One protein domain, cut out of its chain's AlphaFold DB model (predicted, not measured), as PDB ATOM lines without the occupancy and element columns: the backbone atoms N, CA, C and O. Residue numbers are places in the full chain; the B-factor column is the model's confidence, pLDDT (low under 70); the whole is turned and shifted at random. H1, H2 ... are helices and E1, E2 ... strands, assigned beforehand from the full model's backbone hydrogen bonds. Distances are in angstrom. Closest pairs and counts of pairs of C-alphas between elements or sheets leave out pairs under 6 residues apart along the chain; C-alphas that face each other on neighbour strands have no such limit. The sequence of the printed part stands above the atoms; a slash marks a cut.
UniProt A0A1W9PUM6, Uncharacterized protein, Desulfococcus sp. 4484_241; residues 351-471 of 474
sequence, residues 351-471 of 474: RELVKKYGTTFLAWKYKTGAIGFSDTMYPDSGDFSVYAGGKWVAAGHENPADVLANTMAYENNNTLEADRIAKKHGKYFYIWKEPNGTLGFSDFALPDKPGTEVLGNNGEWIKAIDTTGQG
ATOM      1  N   ARG A 351     154.612 187.874 138.474       75.81
ATOM      2  CA  ARG A 351     154.381 188.980 137.538       75.81
ATOM      3  C   ARG A 351     154.276 190.320 138.255       75.81
ATOM      4  O   ARG A 351     154.829 191.301 137.768       75.81
ATOM      5  N   GLU A 352     153.628 190.373 139.418       79.31
ATOM      6  CA  GLU A 352     153.555 191.593 140.228       79.31
ATOM      7  C   GLU A 352     154.915 191.968 140.811       79.31
ATOM      8  O   GLU A 352     155.286 193.141 140.805       79.31
ATOM      9  N   LEU A 353     155.686 190.981 141.272       76.88
ATOM     10  CA  LEU A 353     157.011 191.207 141.846       76.88
ATOM     11  C   LEU A 353     157.975 191.770 140.795       76.88
ATOM     12  O   LEU A 353     158.655 192.767 141.033       76.88
ATOM     13  N   VAL A 354     157.973 191.186 139.601       82.81
ATOM     14  CA  VAL A 354     158.799 191.640 138.482       82.81
ATOM     15  C   VAL A 354     158.306 192.987 137.943       82.81
ATOM     16  O   VAL A 354     159.125 193.844 137.640       82.81
ATOM     17  N   LYS A 355     156.993 193.252 137.913       78.81
ATOM     18  CA  LYS A 355     156.455 194.579 137.564       78.81
ATOM     19  C   LYS A 355     156.852 195.652 138.582       78.81
ATOM     20  O   LYS A 355     157.107 196.791 138.203       78.81
ATOM     21  N   LYS A 356     156.910 195.295 139.868       80.44
ATOM     22  CA  LYS A 356     157.277 196.207 140.957       80.44
ATOM     23  C   LYS A 356     158.766 196.550 140.958       80.44
ATOM     24  O   LYS A 356     159.108 197.703 141.189       80.44
ATOM     25  N   TYR A 357     159.632 195.560 140.751       77.62
ATOM     26  CA  TYR A 357     161.082 195.734 140.891       77.62
ATOM     27  C   TYR A 357     161.821 195.849 139.557       77.62
ATOM     28  O   TYR A 357     162.861 196.492 139.510       77.62
ATOM     29  N   GLY A 358     161.283 195.314 138.463       74.25
ATOM     30  CA  GLY A 358     161.901 195.367 137.133       74.25
ATOM     31  C   GLY A 358     161.977 196.771 136.524       74.25
ATOM     32  O   GLY A 358     162.686 196.966 135.547       74.25
ATOM     33  N   THR A 359     161.284 197.759 137.099       71.00
ATOM     34  CA  THR A 359     161.423 199.182 136.735       71.00
ATOM     35  C   THR A 359     162.609 199.865 137.418       71.00
ATOM     36  O   THR A 359     163.020 200.941 136.997       71.00
ATOM     37  N   THR A 360     163.132 199.276 138.496       71.00
ATOM     38  CA  THR A 360     164.224 199.843 139.308       71.00
ATOM     39  C   THR A 360     165.508 199.026 139.166       71.00
ATOM     40  O   THR A 360     166.598 199.582 139.128       71.00
ATOM     41  N   PHE A 361     165.375 197.707 139.035       78.69
ATOM     42  CA  PHE A 361     166.469 196.747 138.984       78.69
ATOM     43  C   PHE A 361     166.461 196.008 137.645       78.69
ATOM     44  O   PHE A 361     165.401 195.734 137.079       78.69
ATOM     45  N   LEU A 362     167.640 195.616 137.166       82.19
ATOM     46  CA  LEU A 362     167.774 194.628 136.100       82.19
ATOM     47  C   LEU A 362     167.199 193.305 136.607       82.19
ATOM     48  O   LEU A 362     167.683 192.777 137.603       82.19
ATOM     49  N   ALA A 363     166.175 192.780 135.939       88.94
ATOM     50  CA  ALA A 363     165.546 191.514 136.298       88.94
ATOM     51  C   ALA A 363     165.855 190.445 135.246       88.94
ATOM     52  O   ALA A 363     165.680 190.679 134.047       88.94
ATOM     53  N   TRP A 364     166.280 189.262 135.686       93.00
ATOM     54  CA  TRP A 364     166.502 188.103 134.816       93.00
ATOM     55  C   TRP A 364     165.856 186.848 135.392       93.00
ATOM     56  O   TRP A 364     165.606 186.752 136.591       93.00
ATOM     57  N   LYS A 365     165.590 185.876 134.525       92.56
ATOM     58  CA  LYS A 365     165.003 184.580 134.841       92.56
ATOM     59  C   LYS A 365     165.822 183.480 134.186       92.56
ATOM     60  O   LYS A 365     165.884 183.412 132.964       92.56
ATOM     61  N   TYR A 366     166.412 182.596 134.973       88.44
ATOM     62  CA  TYR A 366     167.117 181.427 134.448       88.44
ATOM     63  C   TYR A 366     166.146 180.411 133.835       88.44
ATOM     64  O   TYR A 366     164.963 180.378 134.191       88.44
ATOM     65  N   LYS A 367     166.650 179.504 132.986       83.44
ATOM     66  CA  LYS A 367     165.876 178.339 132.503       83.44
ATOM     67  C   LYS A 367     165.260 177.504 133.637       83.44
ATOM     68  O   LYS A 367     164.197 176.924 133.451       83.44
ATOM     69  N   THR A 368     165.879 177.491 134.820       81.12
ATOM     70  CA  THR A 368     165.362 176.818 136.027       81.12
ATOM     71  C   THR A 368     164.109 177.479 136.613       81.12
ATOM     72  O   THR A 368     163.455 176.899 137.471       81.12
ATOM     73  N   GLY A 369     163.767 178.693 136.172       82.69
ATOM     74  CA  GLY A 369     162.668 179.489 136.710       82.69
ATOM     75  C   GLY A 369     163.074 180.448 137.830       82.69
ATOM     76  O   GLY A 369     162.260 181.297 138.192       82.69
ATOM     77  N   ALA A 370     164.312 180.365 138.328       84.12
ATOM     78  CA  ALA A 370     164.845 181.291 139.323       84.12
ATOM     79  C   ALA A 370     164.937 182.714 138.756       84.12
ATOM     80  O   ALA A 370     165.391 182.902 137.626       84.12
ATOM     81  N   ILE A 371     164.523 183.707 139.545       88.12
ATOM     82  CA  ILE A 371     164.527 185.123 139.165       88.12
ATOM     83  C   ILE A 371     165.548 185.866 140.019       88.12
ATOM     84  O   ILE A 371     165.551 185.723 141.241       88.12
ATOM     85  N   GLY A 372     166.395 186.662 139.375       86.19
ATOM     86  CA  GLY A 372     167.348 187.544 140.035       86.19
ATOM     87  C   GLY A 372     167.076 189.013 139.729       86.19
ATOM     88  O   GLY A 372     166.437 189.343 138.728       86.19
ATOM     89  N   PHE A 373     167.561 189.877 140.623       86.56
ATOM     90  CA  PHE A 373     167.536 191.330 140.485       86.56
ATOM     91  C   PHE A 373     168.927 191.896 140.788       86.56
ATOM     92  O   PHE A 373     169.591 191.424 141.712       86.56
ATOM     93  N   SER A 374     169.365 192.899 140.030       75.81
ATOM     94  CA  SER A 374     170.654 193.580 140.208       75.81
ATOM     95  C   SER A 374     170.537 195.039 139.801       75.81
ATOM     96  O   SER A 374     169.777 195.377 138.896       75.81
ATOM     97  N   ASP A 375     171.304 195.903 140.451       64.56
ATOM     98  CA  ASP A 375     171.355 197.325 140.112       64.56
ATOM     99  C   ASP A 375     172.205 197.595 138.863       64.56
ATOM    100  O   ASP A 375     171.915 198.521 138.105       64.56
ATOM    101  N   THR A 376     173.251 196.791 138.642       56.88
ATOM    102  CA  THR A 376     174.367 197.183 137.767       56.88
ATOM    103  C   THR A 376     174.683 196.203 136.644       56.88
ATOM    104  O   THR A 376     175.192 196.632 135.616       56.88
ATOM    105  N   MET A 377     174.412 194.905 136.805       66.69
ATOM    106  CA  MET A 377     174.769 193.904 135.788       66.69
ATOM    107  C   MET A 377     173.870 192.668 135.813       66.69
ATOM    108  O   MET A 377     173.358 192.284 136.869       66.69
ATOM    109  N   TYR A 378     173.720 192.039 134.649       82.00
ATOM    110  CA  TYR A 378     173.219 190.672 134.532       82.00
ATOM    111  C   TYR A 378     174.314 189.664 134.930       82.00
ATOM    112  O   TYR A 378     175.482 190.036 134.994       82.00
ATOM    113  N   PRO A 379     173.966 188.400 135.218       76.19
ATOM    114  CA  PRO A 379     174.955 187.360 135.477       76.19
ATOM    115  C   PRO A 379     175.903 187.148 134.292       76.19
ATOM    116  O   PRO A 379     175.454 187.074 133.150       76.19
ATOM    117  N   ASP A 380     177.186 186.936 134.584       66.25
ATOM    118  CA  ASP A 380     178.243 186.757 133.573       66.25
ATOM    119  C   ASP A 380     178.112 185.460 132.754       66.25
ATOM    120  O   ASP A 380     178.787 185.277 131.744       66.25
ATOM    121  N   SER A 381     177.287 184.511 133.206       69.44
ATOM    122  CA  SER A 381     177.073 183.241 132.517       69.44
ATOM    123  C   SER A 381     175.714 182.624 132.836       69.44
ATOM    124  O   SER A 381     175.106 182.871 133.884       69.44
ATOM    125  N   GLY A 382     175.263 181.772 131.917       72.94
ATOM    126  CA  GLY A 382     174.050 180.977 132.038       72.94
ATOM    127  C   GLY A 382     172.969 181.391 131.048       72.94
ATOM    128  O   GLY A 382     172.893 182.533 130.611       72.94
ATOM    129  N   ASP A 383     172.101 180.441 130.719       81.62
ATOM    130  CA  ASP A 383     170.930 180.715 129.899       81.62
ATOM    131  C   ASP A 383     169.842 181.369 130.760       81.62
ATOM    132  O   ASP A 383     169.166 180.707 131.562       81.62
ATOM    133  N   PHE A 384     169.663 182.675 130.590       88.38
ATOM    134  CA  PHE A 384     168.592 183.430 131.229       88.38
ATOM    135  C   PHE A 384     167.785 184.241 130.213       88.38
ATOM    136  O   PHE A 384     168.164 184.422 129.062       88.38
ATOM    137  N   SER A 385     166.607 184.680 130.629       89.25
ATOM    138  CA  SER A 385     165.780 185.661 129.936       89.25
ATOM    139  C   SER A 385     165.753 186.940 130.758       89.25
ATOM    140  O   SER A 385     165.655 186.869 131.979       89.25
ATOM    141  N   VAL A 386     165.816 188.101 130.128       91.38
ATOM    142  CA  VAL A 386     165.695 189.402 130.791       91.38
ATOM    143  C   VAL A 386     164.253 189.893 130.731       91.38
ATOM    144  O   VAL A 386     163.517 189.581 129.793       91.38
ATOM    145  N   TYR A 387     163.806 190.618 131.755       86.75
ATOM    146  CA  TYR A 387     162.482 191.236 131.731       86.75
ATOM    147  C   TYR A 387     162.575 192.619 131.088       86.75
ATOM    148  O   TYR A 387     163.116 193.549 131.684       86.75
ATOM    149  N   ALA A 388     162.047 192.752 129.874       77.69
ATOM    150  CA  ALA A 388     162.114 193.963 129.062       77.69
ATOM    151  C   ALA A 388     160.756 194.226 128.401       77.69
ATOM    152  O   ALA A 388     160.093 193.303 127.926       77.69
ATOM    153  N   GLY A 389     160.290 195.480 128.392       76.56
ATOM    154  CA  GLY A 389     159.018 195.818 127.737       76.56
ATOM    155  C   GLY A 389     157.784 195.092 128.308       76.56
ATOM    156  O   GLY A 389     156.814 194.876 127.588       76.56
ATOM    157  N   GLY A 390     157.824 194.643 129.569       82.94
ATOM    158  CA  GLY A 390     156.737 193.875 130.194       82.94
ATOM    159  C   GLY A 390     156.705 192.378 129.845       82.94
ATOM    160  O   GLY A 390     155.800 191.669 130.294       82.94
ATOM    161  N   LYS A 391     157.687 191.876 129.088       87.56
ATOM    162  CA  LYS A 391     157.813 190.471 128.674       87.56
ATOM    163  C   LYS A 391     159.201 189.912 129.003       87.56
ATOM    164  O   LYS A 391     160.155 190.657 129.200       87.56
ATOM    165  N   TRP A 392     159.305 188.587 129.081       86.62
ATOM    166  CA  TRP A 392     160.595 187.904 129.181       86.62
ATOM    167  C   TRP A 392     161.176 187.722 127.780       86.62
ATOM    168  O   TRP A 392     160.505 187.159 126.915       86.62
ATOM    169  N   VAL A 393     162.402 188.189 127.571       85.44
ATOM    170  CA  VAL A 393     163.151 188.067 126.316       85.44
ATOM    171  C   VAL A 393     164.373 187.200 126.591       85.44
ATOM    172  O   VAL A 393     165.061 187.422 127.581       85.44
ATOM    173  N   ALA A 394     164.603 186.153 125.799       85.12
ATOM    174  CA  ALA A 394     165.754 185.276 126.001       85.12
ATOM    175  C   ALA A 394     167.050 186.061 125.764       85.12
ATOM    176  O   ALA A 394     167.211 186.631 124.695       85.12
ATOM    177  N   ALA A 395     167.989 186.039 126.714       73.44
ATOM    178  CA  ALA A 395     169.259 186.768 126.631       73.44
ATOM    179  C   ALA A 395     170.271 186.116 125.661       73.44
ATOM    180  O   ALA A 395     171.482 186.279 125.798       73.44
ATOM    181  N   GLY A 396     169.785 185.321 124.705       53.94
ATOM    182  CA  GLY A 396     170.599 184.630 123.716       53.94
ATOM    183  C   GLY A 396     170.774 185.499 122.479       53.94
ATOM    184  O   GLY A 396     169.838 185.630 121.702       53.94
ATOM    185  N   HIS A 397     171.981 186.038 122.297       45.25
ATOM    186  CA  HIS A 397     172.413 186.766 121.096       45.25
ATOM    187  C   HIS A 397     171.548 187.978 120.728       45.25
ATOM    188  O   HIS A 397     171.016 188.059 119.623       45.25
ATOM    189  N   GLU A 398     171.448 188.948 121.631       44.22
ATOM    190  CA  GLU A 398     170.871 190.242 121.271       44.22
ATOM    191  C   GLU A 398     171.883 191.082 120.479       44.22
ATOM    192  O   GLU A 398     173.046 191.242 120.865       44.22
ATOM    193  N   ASN A 399     171.418 191.618 119.351       47.19
ATOM    194  CA  ASN A 399     172.074 192.712 118.656       47.19
ATOM    195  C   ASN A 399     171.936 193.961 119.559       47.19
ATOM    196  O   ASN A 399     170.852 194.191 120.086       47.19
ATOM    197  N   PRO A 400     172.982 194.776 119.777       46.84
ATOM    198  CA  PRO A 400     172.946 195.996 120.604       46.84
ATOM    199  C   PRO A 400     171.747 196.928 120.367       46.84
ATOM    200  O   PRO A 400     171.307 197.624 121.285       46.84
ATOM    201  N   ALA A 401     171.192 196.908 119.151       49.59
ATOM    202  CA  ALA A 401     169.953 197.593 118.802       49.59
ATOM    203  C   ALA A 401     168.755 197.182 119.683       49.59
ATOM    204  O   ALA A 401     167.926 198.030 119.997       49.59
ATOM    205  N   ASP A 402     168.678 195.931 120.141       53.38
ATOM    206  CA  ASP A 402     167.585 195.411 120.976       53.38
ATOM    207  C   ASP A 402     167.692 195.883 122.438       53.38
ATOM    208  O   ASP A 402     166.680 196.180 123.081       53.38
ATOM    209  N   VAL A 403     168.921 196.062 122.941       52.59
ATOM    210  CA  VAL A 403     169.202 196.634 124.272       52.59
ATOM    211  C   VAL A 403     168.845 198.123 124.308       52.59
ATOM    212  O   VAL A 403     168.246 198.590 125.279       52.59
ATOM    213  N   LEU A 404     169.161 198.862 123.236       50.72
ATOM    214  CA  LEU A 404     168.791 200.274 123.074       50.72
ATOM    215  C   LEU A 404     167.305 200.480 122.731       50.72
ATOM    216  O   LEU A 404     166.732 201.504 123.099       50.72
ATOM    217  N   ALA A 405     166.654 199.518 122.070       51.31
ATOM    218  CA  ALA A 405     165.216 199.558 121.789       51.31
ATOM    219  C   ALA A 405     164.352 199.354 123.047       51.31
ATOM    220  O   ALA A 405     163.133 199.569 123.017       51.31
ATOM    221  N   ASN A 406     164.957 198.981 124.181       54.62
ATOM    222  CA  ASN A 406     164.287 198.916 125.471       54.62
ATOM    223  C   ASN A 406     164.079 200.322 126.069       54.62
ATOM    224  O   ASN A 406     164.735 200.732 127.029       54.62
ATOM    225  N   THR A 407     163.082 201.023 125.530       43.06
ATOM    226  CA  THR A 407     162.618 202.357 125.958       43.06
ATOM    227  C   THR A 407     162.210 202.449 127.433       43.06
ATOM    228  O   THR A 407     162.103 203.548 127.969       43.06
ATOM    229  N   MET A 408     161.996 201.319 128.122       38.75
ATOM    230  CA  MET A 408     161.702 201.299 129.562       38.75
ATOM    231  C   MET A 408     162.953 201.262 130.449       38.75
ATOM    232  O   MET A 408     162.843 201.510 131.650       38.75
ATOM    233  N   ALA A 409     164.126 200.949 129.892       49.66
ATOM    234  CA  ALA A 409     165.384 200.901 130.633       49.66
ATOM    235  C   ALA A 409     166.287 202.102 130.327       49.66
ATOM    236  O   ALA A 409     167.000 202.552 131.226       49.66
ATOM    237  N   TYR A 410     166.231 202.628 129.097       51.97
ATOM    238  CA  TYR A 410     167.097 203.710 128.639       51.97
ATOM    239  C   TYR A 410     166.380 204.616 127.626       51.97
ATOM    240  O   TYR A 410     165.684 204.138 126.733       51.97
ATOM    241  N   GLU A 411     166.576 205.929 127.742       55.91
ATOM    242  CA  GLU A 411     166.273 206.878 126.666       55.91
ATOM    243  C   GLU A 411     167.515 207.006 125.773       55.91
ATOM    244  O   GLU A 411     168.593 207.359 126.265       55.91
ATOM    245  N   ASN A 412     167.367 206.714 124.477       54.62
ATOM    246  CA  ASN A 412     168.380 207.040 123.474       54.62
ATOM    247  C   ASN A 412     168.342 208.557 123.236       54.62
ATOM    248  O   ASN A 412     167.298 209.100 122.865       54.62
ATOM    249  N   ASN A 413     169.453 209.242 123.495       54.00
ATOM    250  CA  ASN A 413     169.540 210.686 123.347       54.00
ATOM    251  C   ASN A 413     170.398 211.051 122.131       54.00
ATOM    252  O   ASN A 413     171.622 211.034 122.202       54.00
ATOM    253  N   ASN A 414     169.753 211.479 121.044       55.03
ATOM    254  CA  ASN A 414     170.426 211.962 119.830       55.03
ATOM    255  C   ASN A 414     171.019 213.382 119.967       55.03
ATOM    256  O   ASN A 414     171.413 213.973 118.961       55.03
ATOM    257  N   THR A 415     171.062 213.977 121.168       48.88
ATOM    258  CA  THR A 415     171.499 215.372 121.349       48.88
ATOM    259  C   THR A 415     172.718 215.539 122.271       48.88
ATOM    260  O   THR A 415     172.664 215.284 123.472       48.88
ATOM    261  N   LEU A 416     173.794 216.044 121.649       44.47
ATOM    262  CA  LEU A 416     174.864 216.944 122.129       44.47
ATOM    263  C   LEU A 416     175.897 216.527 123.196       44.47
ATOM    264  O   LEU A 416     176.900 217.228 123.295       44.47
ATOM    265  N   GLU A 417     175.779 215.399 123.897       52.41
ATOM    266  CA  GLU A 417     176.947 214.790 124.571       52.41
ATOM    267  C   GLU A 417     177.422 213.603 123.727       52.41
ATOM    268  O   GLU A 417     176.920 212.494 123.881       52.41
ATOM    269  N   ALA A 418     178.329 213.865 122.776       52.59
ATOM    270  CA  ALA A 418     178.697 212.953 121.682       52.59
ATOM    271  C   ALA A 418     179.103 211.533 122.123       52.59
ATOM    272  O   ALA A 418     178.940 210.591 121.348       52.59
ATOM    273  N   ASP A 419     179.539 211.376 123.372       54.94
ATOM    274  CA  ASP A 419     180.146 210.144 123.865       54.94
ATOM    275  C   ASP A 419     179.219 209.330 124.787       54.94
ATOM    276  O   ASP A 419     179.564 208.221 125.191       54.94
ATOM    277  N   ARG A 420     178.019 209.836 125.130       55.78
ATOM    278  CA  ARG A 420     177.084 209.159 126.049       55.78
ATOM    279  C   ARG A 420     175.800 208.728 125.344       55.78
ATOM    280  O   ARG A 420     175.039 209.551 124.853       55.78
ATOM    281  N   ILE A 421     175.526 207.423 125.349       64.75
ATOM    282  CA  ILE A 421     174.550 206.797 124.433       64.75
ATOM    283  C   ILE A 421     173.219 206.470 125.115       64.75
ATOM    284  O   ILE A 421     172.192 206.341 124.453       64.75
ATOM    285  N   ALA A 422     173.201 206.349 126.445       63.03
ATOM    286  CA  ALA A 422     172.004 205.926 127.165       63.03
ATOM    287  C   ALA A 422     171.764 206.730 128.444       63.03
ATOM    288  O   ALA A 422     172.675 206.938 129.247       63.03
ATOM    289  N   LYS A 423     170.509 207.139 128.664       59.38
ATOM    290  CA  LYS A 423     170.063 207.800 129.897       59.38
ATOM    291  C   LYS A 423     169.131 206.892 130.697       59.38
ATOM    292  O   LYS A 423     168.081 206.500 130.200       59.38
ATOM    293  N   LYS A 424     169.477 206.598 131.954       56.41
ATOM    294  CA  LYS A 424     168.651 205.822 132.899       56.41
ATOM    295  C   LYS A 424     168.529 206.561 134.227       56.41
ATOM    296  O   LYS A 424     169.520 207.019 134.787       56.41
ATOM    297  N   HIS A 425     167.301 206.719 134.722       58.91
ATOM    298  CA  HIS A 425     166.997 207.474 135.952       58.91
ATOM    299  C   HIS A 425     167.622 208.886 135.997       58.91
ATOM    300  O   HIS A 425     168.080 209.340 137.042       58.91
ATOM    301  N   GLY A 426     167.673 209.582 134.854       66.12
ATOM    302  CA  GLY A 426     168.246 210.930 134.776       66.12
ATOM    303  C   GLY A 426     169.776 210.991 134.730       66.12
ATOM    304  O   GLY A 426     170.317 212.091 134.694       66.12
ATOM    305  N   LYS A 427     170.469 209.848 134.707       63.94
ATOM    306  CA  LYS A 427     171.927 209.756 134.580       63.94
ATOM    307  C   LYS A 427     172.325 209.171 133.234       63.94
ATOM    308  O   LYS A 427     171.618 208.313 132.709       63.94
ATOM    309  N   TYR A 428     173.456 209.625 132.712       76.38
ATOM    310  CA  TYR A 428     174.025 209.138 131.463       76.38
ATOM    311  C   TYR A 428     175.040 208.025 131.725       76.38
ATOM    312  O   TYR A 428     175.786 208.089 132.700       76.38
ATOM    313  N   PHE A 429     175.058 207.021 130.852       78.25
ATOM    314  CA  PHE A 429     175.939 205.862 130.948       78.25
ATOM    315  C   PHE A 429     176.622 205.587 129.606       78.25
ATOM    316  O   PHE A 429     176.024 205.763 128.540       78.25
ATOM    317  N   TYR A 430     177.853 205.089 129.682       82.00
ATOM    318  CA  TYR A 430     178.531 204.412 128.584       82.00
ATOM    319  C   TYR A 430     178.066 202.959 128.526       82.00
ATOM    320  O   TYR A 430     177.956 202.299 129.565       82.00
ATOM    321  N   ILE A 431     177.832 202.464 127.315       85.25
ATOM    322  CA  ILE A 431     177.606 201.045 127.044       85.25
ATOM    323  C   ILE A 431     178.865 200.523 126.369       85.25
ATOM    324  O   ILE A 431     179.270 201.048 125.333       85.25
ATOM    325  N   TRP A 432     179.482 199.503 126.951       89.56
ATOM    326  CA  TRP A 432     180.709 198.915 126.428       89.56
ATOM    327  C   TRP A 432     180.587 197.400 126.276       89.56
ATOM    328  O   TRP A 432     179.762 196.756 126.927       89.56
ATOM    329  N   LYS A 433     181.418 196.834 125.403       89.69
ATOM    330  CA  LYS A 433     181.541 195.402 125.138       89.69
ATOM    331  C   LYS A 433     183.003 194.992 125.229       89.69
ATOM    332  O   LYS A 433     183.859 195.560 124.557       89.69
ATOM    333  N   GLU A 434     183.290 193.997 126.054       89.38
ATOM    334  CA  GLU A 434     184.612 193.375 126.127       89.38
ATOM    335  C   GLU A 434     184.883 192.458 124.915       89.38
ATOM    336  O   GLU A 434     183.942 192.008 124.252       89.38
ATOM    337  N   PRO A 435     186.155 192.094 124.644       85.19
ATOM    338  CA  PRO A 435     186.512 191.196 123.537       85.19
ATOM    339  C   PRO A 435     185.812 189.830 123.566       85.19
ATOM    340  O   PRO A 435     185.614 189.207 122.527       85.19
ATOM    341  N   ASN A 436     185.435 189.353 124.755       82.31
ATOM    342  CA  ASN A 436     184.701 188.100 124.949       82.31
ATOM    343  C   ASN A 436     183.179 188.236 124.714       82.31
ATOM    344  O   ASN A 436     182.456 187.254 124.868       82.31
ATOM    345  N   GLY A 437     182.689 189.433 124.373       81.12
ATOM    346  CA  GLY A 437     181.271 189.727 124.169       81.12
ATOM    347  C   GLY A 437     180.505 190.135 125.431       81.12
ATOM    348  O   GLY A 437     179.308 190.398 125.333       81.12
ATOM    349  N   THR A 438     181.151 190.216 126.599       79.56
ATOM    350  CA  THR A 438     180.508 190.691 127.830       79.56
ATOM    351  C   THR A 438     180.131 192.164 127.691       79.56
ATOM    352  O   THR A 438     180.983 193.000 127.398       79.56
ATOM    353  N   LEU A 439     178.856 192.481 127.920       81.75
ATOM    354  CA  LEU A 439     178.343 193.848 127.929       81.75
ATOM    355  C   LEU A 439     178.417 194.441 129.336       81.75
ATOM    356  O   LEU A 439     178.079 193.773 130.314       81.75
ATOM    357  N   GLY A 440     178.790 195.713 129.428       82.50
ATOM    358  CA  GLY A 440     178.804 196.456 130.680       82.50
ATOM    359  C   GLY A 440     178.308 197.891 130.530       82.50
ATOM    360  O   GLY A 440     178.187 198.429 129.430       82.50
ATOM    361  N   PHE A 441     177.993 198.496 131.677       85.44
ATOM    362  CA  PHE A 441     177.436 199.842 131.786       85.44
ATOM    363  C   PHE A 441     178.175 200.605 132.886       85.44
ATOM    364  O   PHE A 441     178.431 200.048 133.955       85.44
ATOM    365  N   SER A 442     178.522 201.868 132.645       78.75
ATOM    366  CA  SER A 442     179.234 202.696 133.629       78.75
ATOM    367  C   SER A 442     178.920 204.175 133.439       78.75
ATOM    368  O   SER A 442     178.830 204.641 132.305       78.75
ATOM    369  N   ASP A 443     178.741 204.914 134.534       77.00
ATOM    370  CA  ASP A 443     178.553 206.372 134.536       77.00
ATOM    371  C   ASP A 443     179.869 207.150 134.701       77.00
ATOM    372  O   ASP A 443     179.860 208.375 134.588       77.00
ATOM    373  N   PHE A 444     180.998 206.472 134.954       71.38
ATOM    374  CA  PHE A 444     182.262 207.147 135.284       71.38
ATOM    375  C   PHE A 444     183.505 206.658 134.530       71.38
ATOM    376  O   PHE A 444     184.451 207.431 134.420       71.38
ATOM    377  N   ALA A 445     183.553 205.414 134.042       75.31
ATOM    378  CA  ALA A 445     184.743 204.896 133.355       75.31
ATOM    379  C   ALA A 445     184.467 203.661 132.491       75.31
ATOM    380  O   ALA A 445     183.687 202.784 132.873       75.31
ATOM    381  N   LEU A 446     185.180 203.568 131.370       77.75
ATOM    382  CA  LEU A 446     185.306 202.350 130.574       77.75
ATOM    383  C   LEU A 446     186.273 201.366 131.263       77.75
ATOM    384  O   LEU A 446     187.188 201.796 131.971       77.75
ATOM    385  N   PRO A 447     186.094 200.046 131.093       77.81
ATOM    386  CA  PRO A 447     187.037 199.069 131.613       77.81
ATOM    387  C   PRO A 447     188.396 199.216 130.923       77.81
ATOM    388  O   PRO A 447     188.484 199.344 129.704       77.81
ATOM    389  N   ASP A 448     189.467 199.133 131.712       79.88
ATOM    390  CA  ASP A 448     190.857 199.207 131.245       79.88
ATOM    391  C   ASP A 448     191.299 197.860 130.646       79.88
ATOM    392  O   ASP A 448     192.197 197.180 131.144       79.88
ATOM    393  N   LYS A 449     190.572 197.402 129.622       82.50
ATOM    394  CA  LYS A 449     190.823 196.139 128.925       82.50
ATOM    395  C   LYS A 449     191.067 196.402 127.437       82.50
ATOM    396  O   LYS A 449     190.189 196.968 126.777       82.50
ATOM    397  N   PRO A 450     192.211 195.963 126.880       83.12
ATOM    398  CA  PRO A 450     192.489 196.090 125.454       83.12
ATOM    399  C   PRO A 450     191.396 195.435 124.608       83.12
ATOM    400  O   PRO A 450     190.983 194.308 124.883       83.12
ATOM    401  N   GLY A 451     190.946 196.131 123.562       86.31
ATOM    402  CA  GLY A 451     189.901 195.635 122.663       86.31
ATOM    403  C   GLY A 451     188.472 195.828 123.174       86.31
ATOM    404  O   GLY A 451     187.556 195.252 122.596       86.31
ATOM    405  N   THR A 452     188.275 196.626 124.227       88.75
ATOM    406  CA  THR A 452     186.941 197.101 124.610       88.75
ATOM    407  C   THR A 452     186.364 197.962 123.488       88.75
ATOM    408  O   THR A 452     187.042 198.835 122.948       88.75
ATOM    409  N   GLU A 453     185.109 197.718 123.138       90.31
ATOM    410  CA  GLU A 453     184.333 198.537 122.211       90.31
ATOM    411  C   GLU A 453     183.286 199.329 123.000       90.31
ATOM    412  O   GLU A 453     182.699 198.816 123.948       90.31
ATOM    413  N   VAL A 454     183.041 200.577 122.618       87.06
ATOM    414  CA  VAL A 454     181.987 201.437 123.162       87.06
ATOM    415  C   VAL A 454     180.929 201.598 122.090       87.06
ATOM    416  O   VAL A 454     181.255 201.753 120.914       87.06
ATOM    417  N   LEU A 455     179.661 201.518 122.468       84.81
ATOM    418  CA  LEU A 455     178.578 201.775 121.529       84.81
ATOM    419  C   LEU A 455     178.625 203.260 121.160       84.81
ATOM    420  O   LEU A 455     178.769 204.083 122.045       84.81
ATOM    421  N   GLY A 456     178.560 203.627 119.891       78.56
ATOM    422  CA  GLY A 456     178.488 205.014 119.446       78.56
ATOM    423  C   GLY A 456     177.052 205.529 119.461       78.56
ATOM    424  O   GLY A 456     176.090 204.758 119.510       78.56
ATOM    425  N   ASN A 457     176.886 206.848 119.367       72.00
ATOM    426  CA  ASN A 457     175.571 207.484 119.223       72.00
ATOM    427  C   ASN A 457     174.813 207.038 117.951       72.00
ATOM    428  O   ASN A 457     173.586 207.063 117.916       72.00
ATOM    429  N   ASN A 458     175.534 206.581 116.927       74.25
ATOM    430  CA  ASN A 458     174.991 206.004 115.701       74.25
ATOM    431  C   ASN A 458     174.585 204.521 115.845       74.25
ATOM    432  O   ASN A 458     174.087 203.935 114.886       74.25
ATOM    433  N   GLY A 459     174.787 203.916 117.021       74.56
ATOM    434  CA  GLY A 459     174.503 202.507 117.291       74.56
ATOM    435  C   GLY A 459     175.590 201.528 116.831       74.56
ATOM    436  O   GLY A 459     175.391 200.320 116.951       74.56
ATOM    437  N   GLU A 460     176.731 202.006 116.328       82.25
ATOM    438  CA  GLU A 460     177.862 201.161 115.922       82.25
ATOM    439  C   GLU A 460     178.866 200.967 117.063       82.25
ATOM    440  O   GLU A 460     179.023 201.829 117.918       82.25
ATOM    441  N   TRP A 461     179.581 199.842 117.090       83.00
ATOM    442  CA  TRP A 461     180.657 199.620 118.060       83.00
ATOM    443  C   TRP A 461     181.948 200.308 117.613       83.00
ATOM    444  O   TRP A 461     182.502 199.988 116.563       83.00
ATOM    445  N   ILE A 462     182.456 201.215 118.443       85.81
ATOM    446  CA  ILE A 462     183.705 201.940 118.227       85.81
ATOM    447  C   ILE A 462     184.748 201.364 119.182       85.81
ATOM    448  O   ILE A 462     184.517 201.279 120.386       85.81
ATOM    449  N   LYS A 463     185.916 200.957 118.677       87.75
ATOM    450  CA  LYS A 463     187.010 200.508 119.553       87.75
ATOM    451  C   LYS A 463     187.422 201.647 120.481       87.75
ATOM    452  O   LYS A 463     187.764 202.722 119.998       87.75
ATOM    453  N   ALA A 464     187.430 201.395 121.788       81.25
ATOM    454  CA  ALA A 464     187.993 202.318 122.759       81.25
ATOM    455  C   ALA A 464     189.501 202.419 122.495       81.25
ATOM    456  O   ALA A 464     190.233 201.434 122.629       81.25
ATOM    457  N   ILE A 465     189.955 203.590 122.054       73.06
ATOM    458  CA  ILE A 465     191.373 203.868 121.829       73.06
ATOM    459  C   ILE A 465     191.878 204.596 123.069       73.06
ATOM    460  O   ILE A 465     191.359 205.655 123.408       73.06
ATOM    461  N   ASP A 466     192.884 204.043 123.743       61.50
ATOM    462  CA  ASP A 466     193.533 204.738 124.852       61.50
ATOM    463  C   ASP A 466     194.388 205.886 124.296       61.50
ATOM    464  O   ASP A 466     195.462 205.667 123.728       61.50
ATOM    465  N   THR A 467     193.892 207.118 124.415       56.56
ATOM    466  CA  THR A 467     194.602 208.319 123.946       56.56
ATOM    467  C   THR A 467     195.512 208.930 125.016       56.56
ATOM    468  O   THR A 467     196.231 209.894 124.732       56.56
ATOM    469  N   THR A 468     195.581 208.350 126.225       56.16
ATOM    470  CA  THR A 468     196.405 208.903 127.317       56.16
ATOM    471  C   THR A 468     197.901 208.886 127.006       56.16
ATOM    472  O   THR A 468     198.632 209.764 127.461       56.16
ATOM    473  N   GLY A 469     198.358 207.972 126.142       48.47
ATOM    474  CA  GLY A 469     199.735 207.952 125.633       48.47
ATOM    475  C   GLY A 469     200.108 209.145 124.739       48.47
ATOM    476  O   GLY A 469     201.291 209.365 124.490       48.47
ATOM    477  N   GLN A 470     199.128 209.924 124.268       45.22
ATOM    478  CA  GLN A 470     199.323 211.116 123.432       45.22
ATOM    479  C   GLN A 470     198.909 212.425 124.131       45.22
ATOM    480  O   GLN A 470     198.894 213.477 123.498       45.22
ATOM    481  N   GLY A 471     198.609 212.383 125.436       39.16
ATOM    482  CA  GLY A 471     198.229 213.566 126.216       39.16
ATOM    483  C   GLY A 471     196.748 213.964 126.134       39.16
ATOM    484  O   GLY A 471     196.424 215.096 126.482       39.16
TER     485      GLY A 471
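AT A GLANCE: This is residues 351 to 471 of the 474 residues of an uncharacterized protein of Desulfococcus sp. 4484_241 (UniProt A0A1W9PUM6). Two small, twisted antiparallel sheets make two lobes in a row along the longest axis: one holds E2, E1, E3 and E4 with H1 over E1, the other holds E5 to E9 with E6 at its middle. Short H2 and a long winding stretch link the lobes along the chain, and residues 466 to 471 stick out as a tail beyond the second. The printed part has 121 residues, with two named helices and nine named strands in the order H1 E1 E2 E3 E4 H2 E5 E6 E7 E8 E9; the class is mixed, helices and strands, with under half of the residues in named elements. The four-strand sheet has the order E2, E1, E3, E4, and the five-strand sheet is branched at E6. The whole is compact by its radius of gyration of the C-alphas, 15.2 A, yet elongated in outline, 51 by 30 by 21 A.

HOW THE PARTS SIT: In the branched sheet, E6, residues 427 to 433, has three antiparallel neighbours. E5, residues 422 to 424, and E8, residues 453 to 455, lie on one side of it, and E7, residues 439 to 442, on the other side. E5, E6 and E7 form a meander, each strand the antiparallel neighbour of the one before. N 429 and O 422 are 2.9 A apart, N 430 and O 442 2.8 A, and N 433 and O 453 2.8 A, within hydrogen-bond range. E9, residues 461 to 463, forms a hairpin with E8, with N 454 and O 462 at 2.8 A. H2, residues 400 to 404, is on this sheet at a height of 8.9 A; its closest C-alphas with E5 are those of Leu 404 and Ala 422, 7.7 A apart. In the other sheet, E1, residues 362 to 366, and E3, residues 384 to 388, are inner strands, with N 365 and O 385 at 2.7 A. E2, residues 371 to 374, and E4, residues 391 to 394, are edge strands; N 364 and O 372 are 3.0 A apart, N 386 and O 393 2.7 A. H1, residues 351 to 357, is on this sheet at a height of 9.0 A, over E1, and runs along the strands, only just, at 29 degrees to E1 on the local plane. The closest C-alphas of H1 and E1 are those of Val 354 and Ala 363, 7.1 A apart. The strands of the two sheets are apart. In H1 and H2 every O i to N i+4 pair is within hydrogen-bond range.

IN THESE COORDINATES: E6 is the longest strand, 19.7 A from first to last C-alpha, from (171.927, 209.756, 134.580) to (181.541, 195.402, 125.138). E1 measures 13.3 A, E3 12.6 A and H1 10.1 A; H1 begins at C-alpha 351, (154.381, 188.980, 137.538).

THE WHOLE: The C-alphas farthest apart, those of Glu 352 and Gln 470, are 52.5 A apart. The printed part has no cut. The link from H2 to E5, 17 residues, is long. The mean pLDDT of the printed part is 72.0; residues 375 to 377, 380 to 381, 396 to 427 and 466 to 471 are under 70.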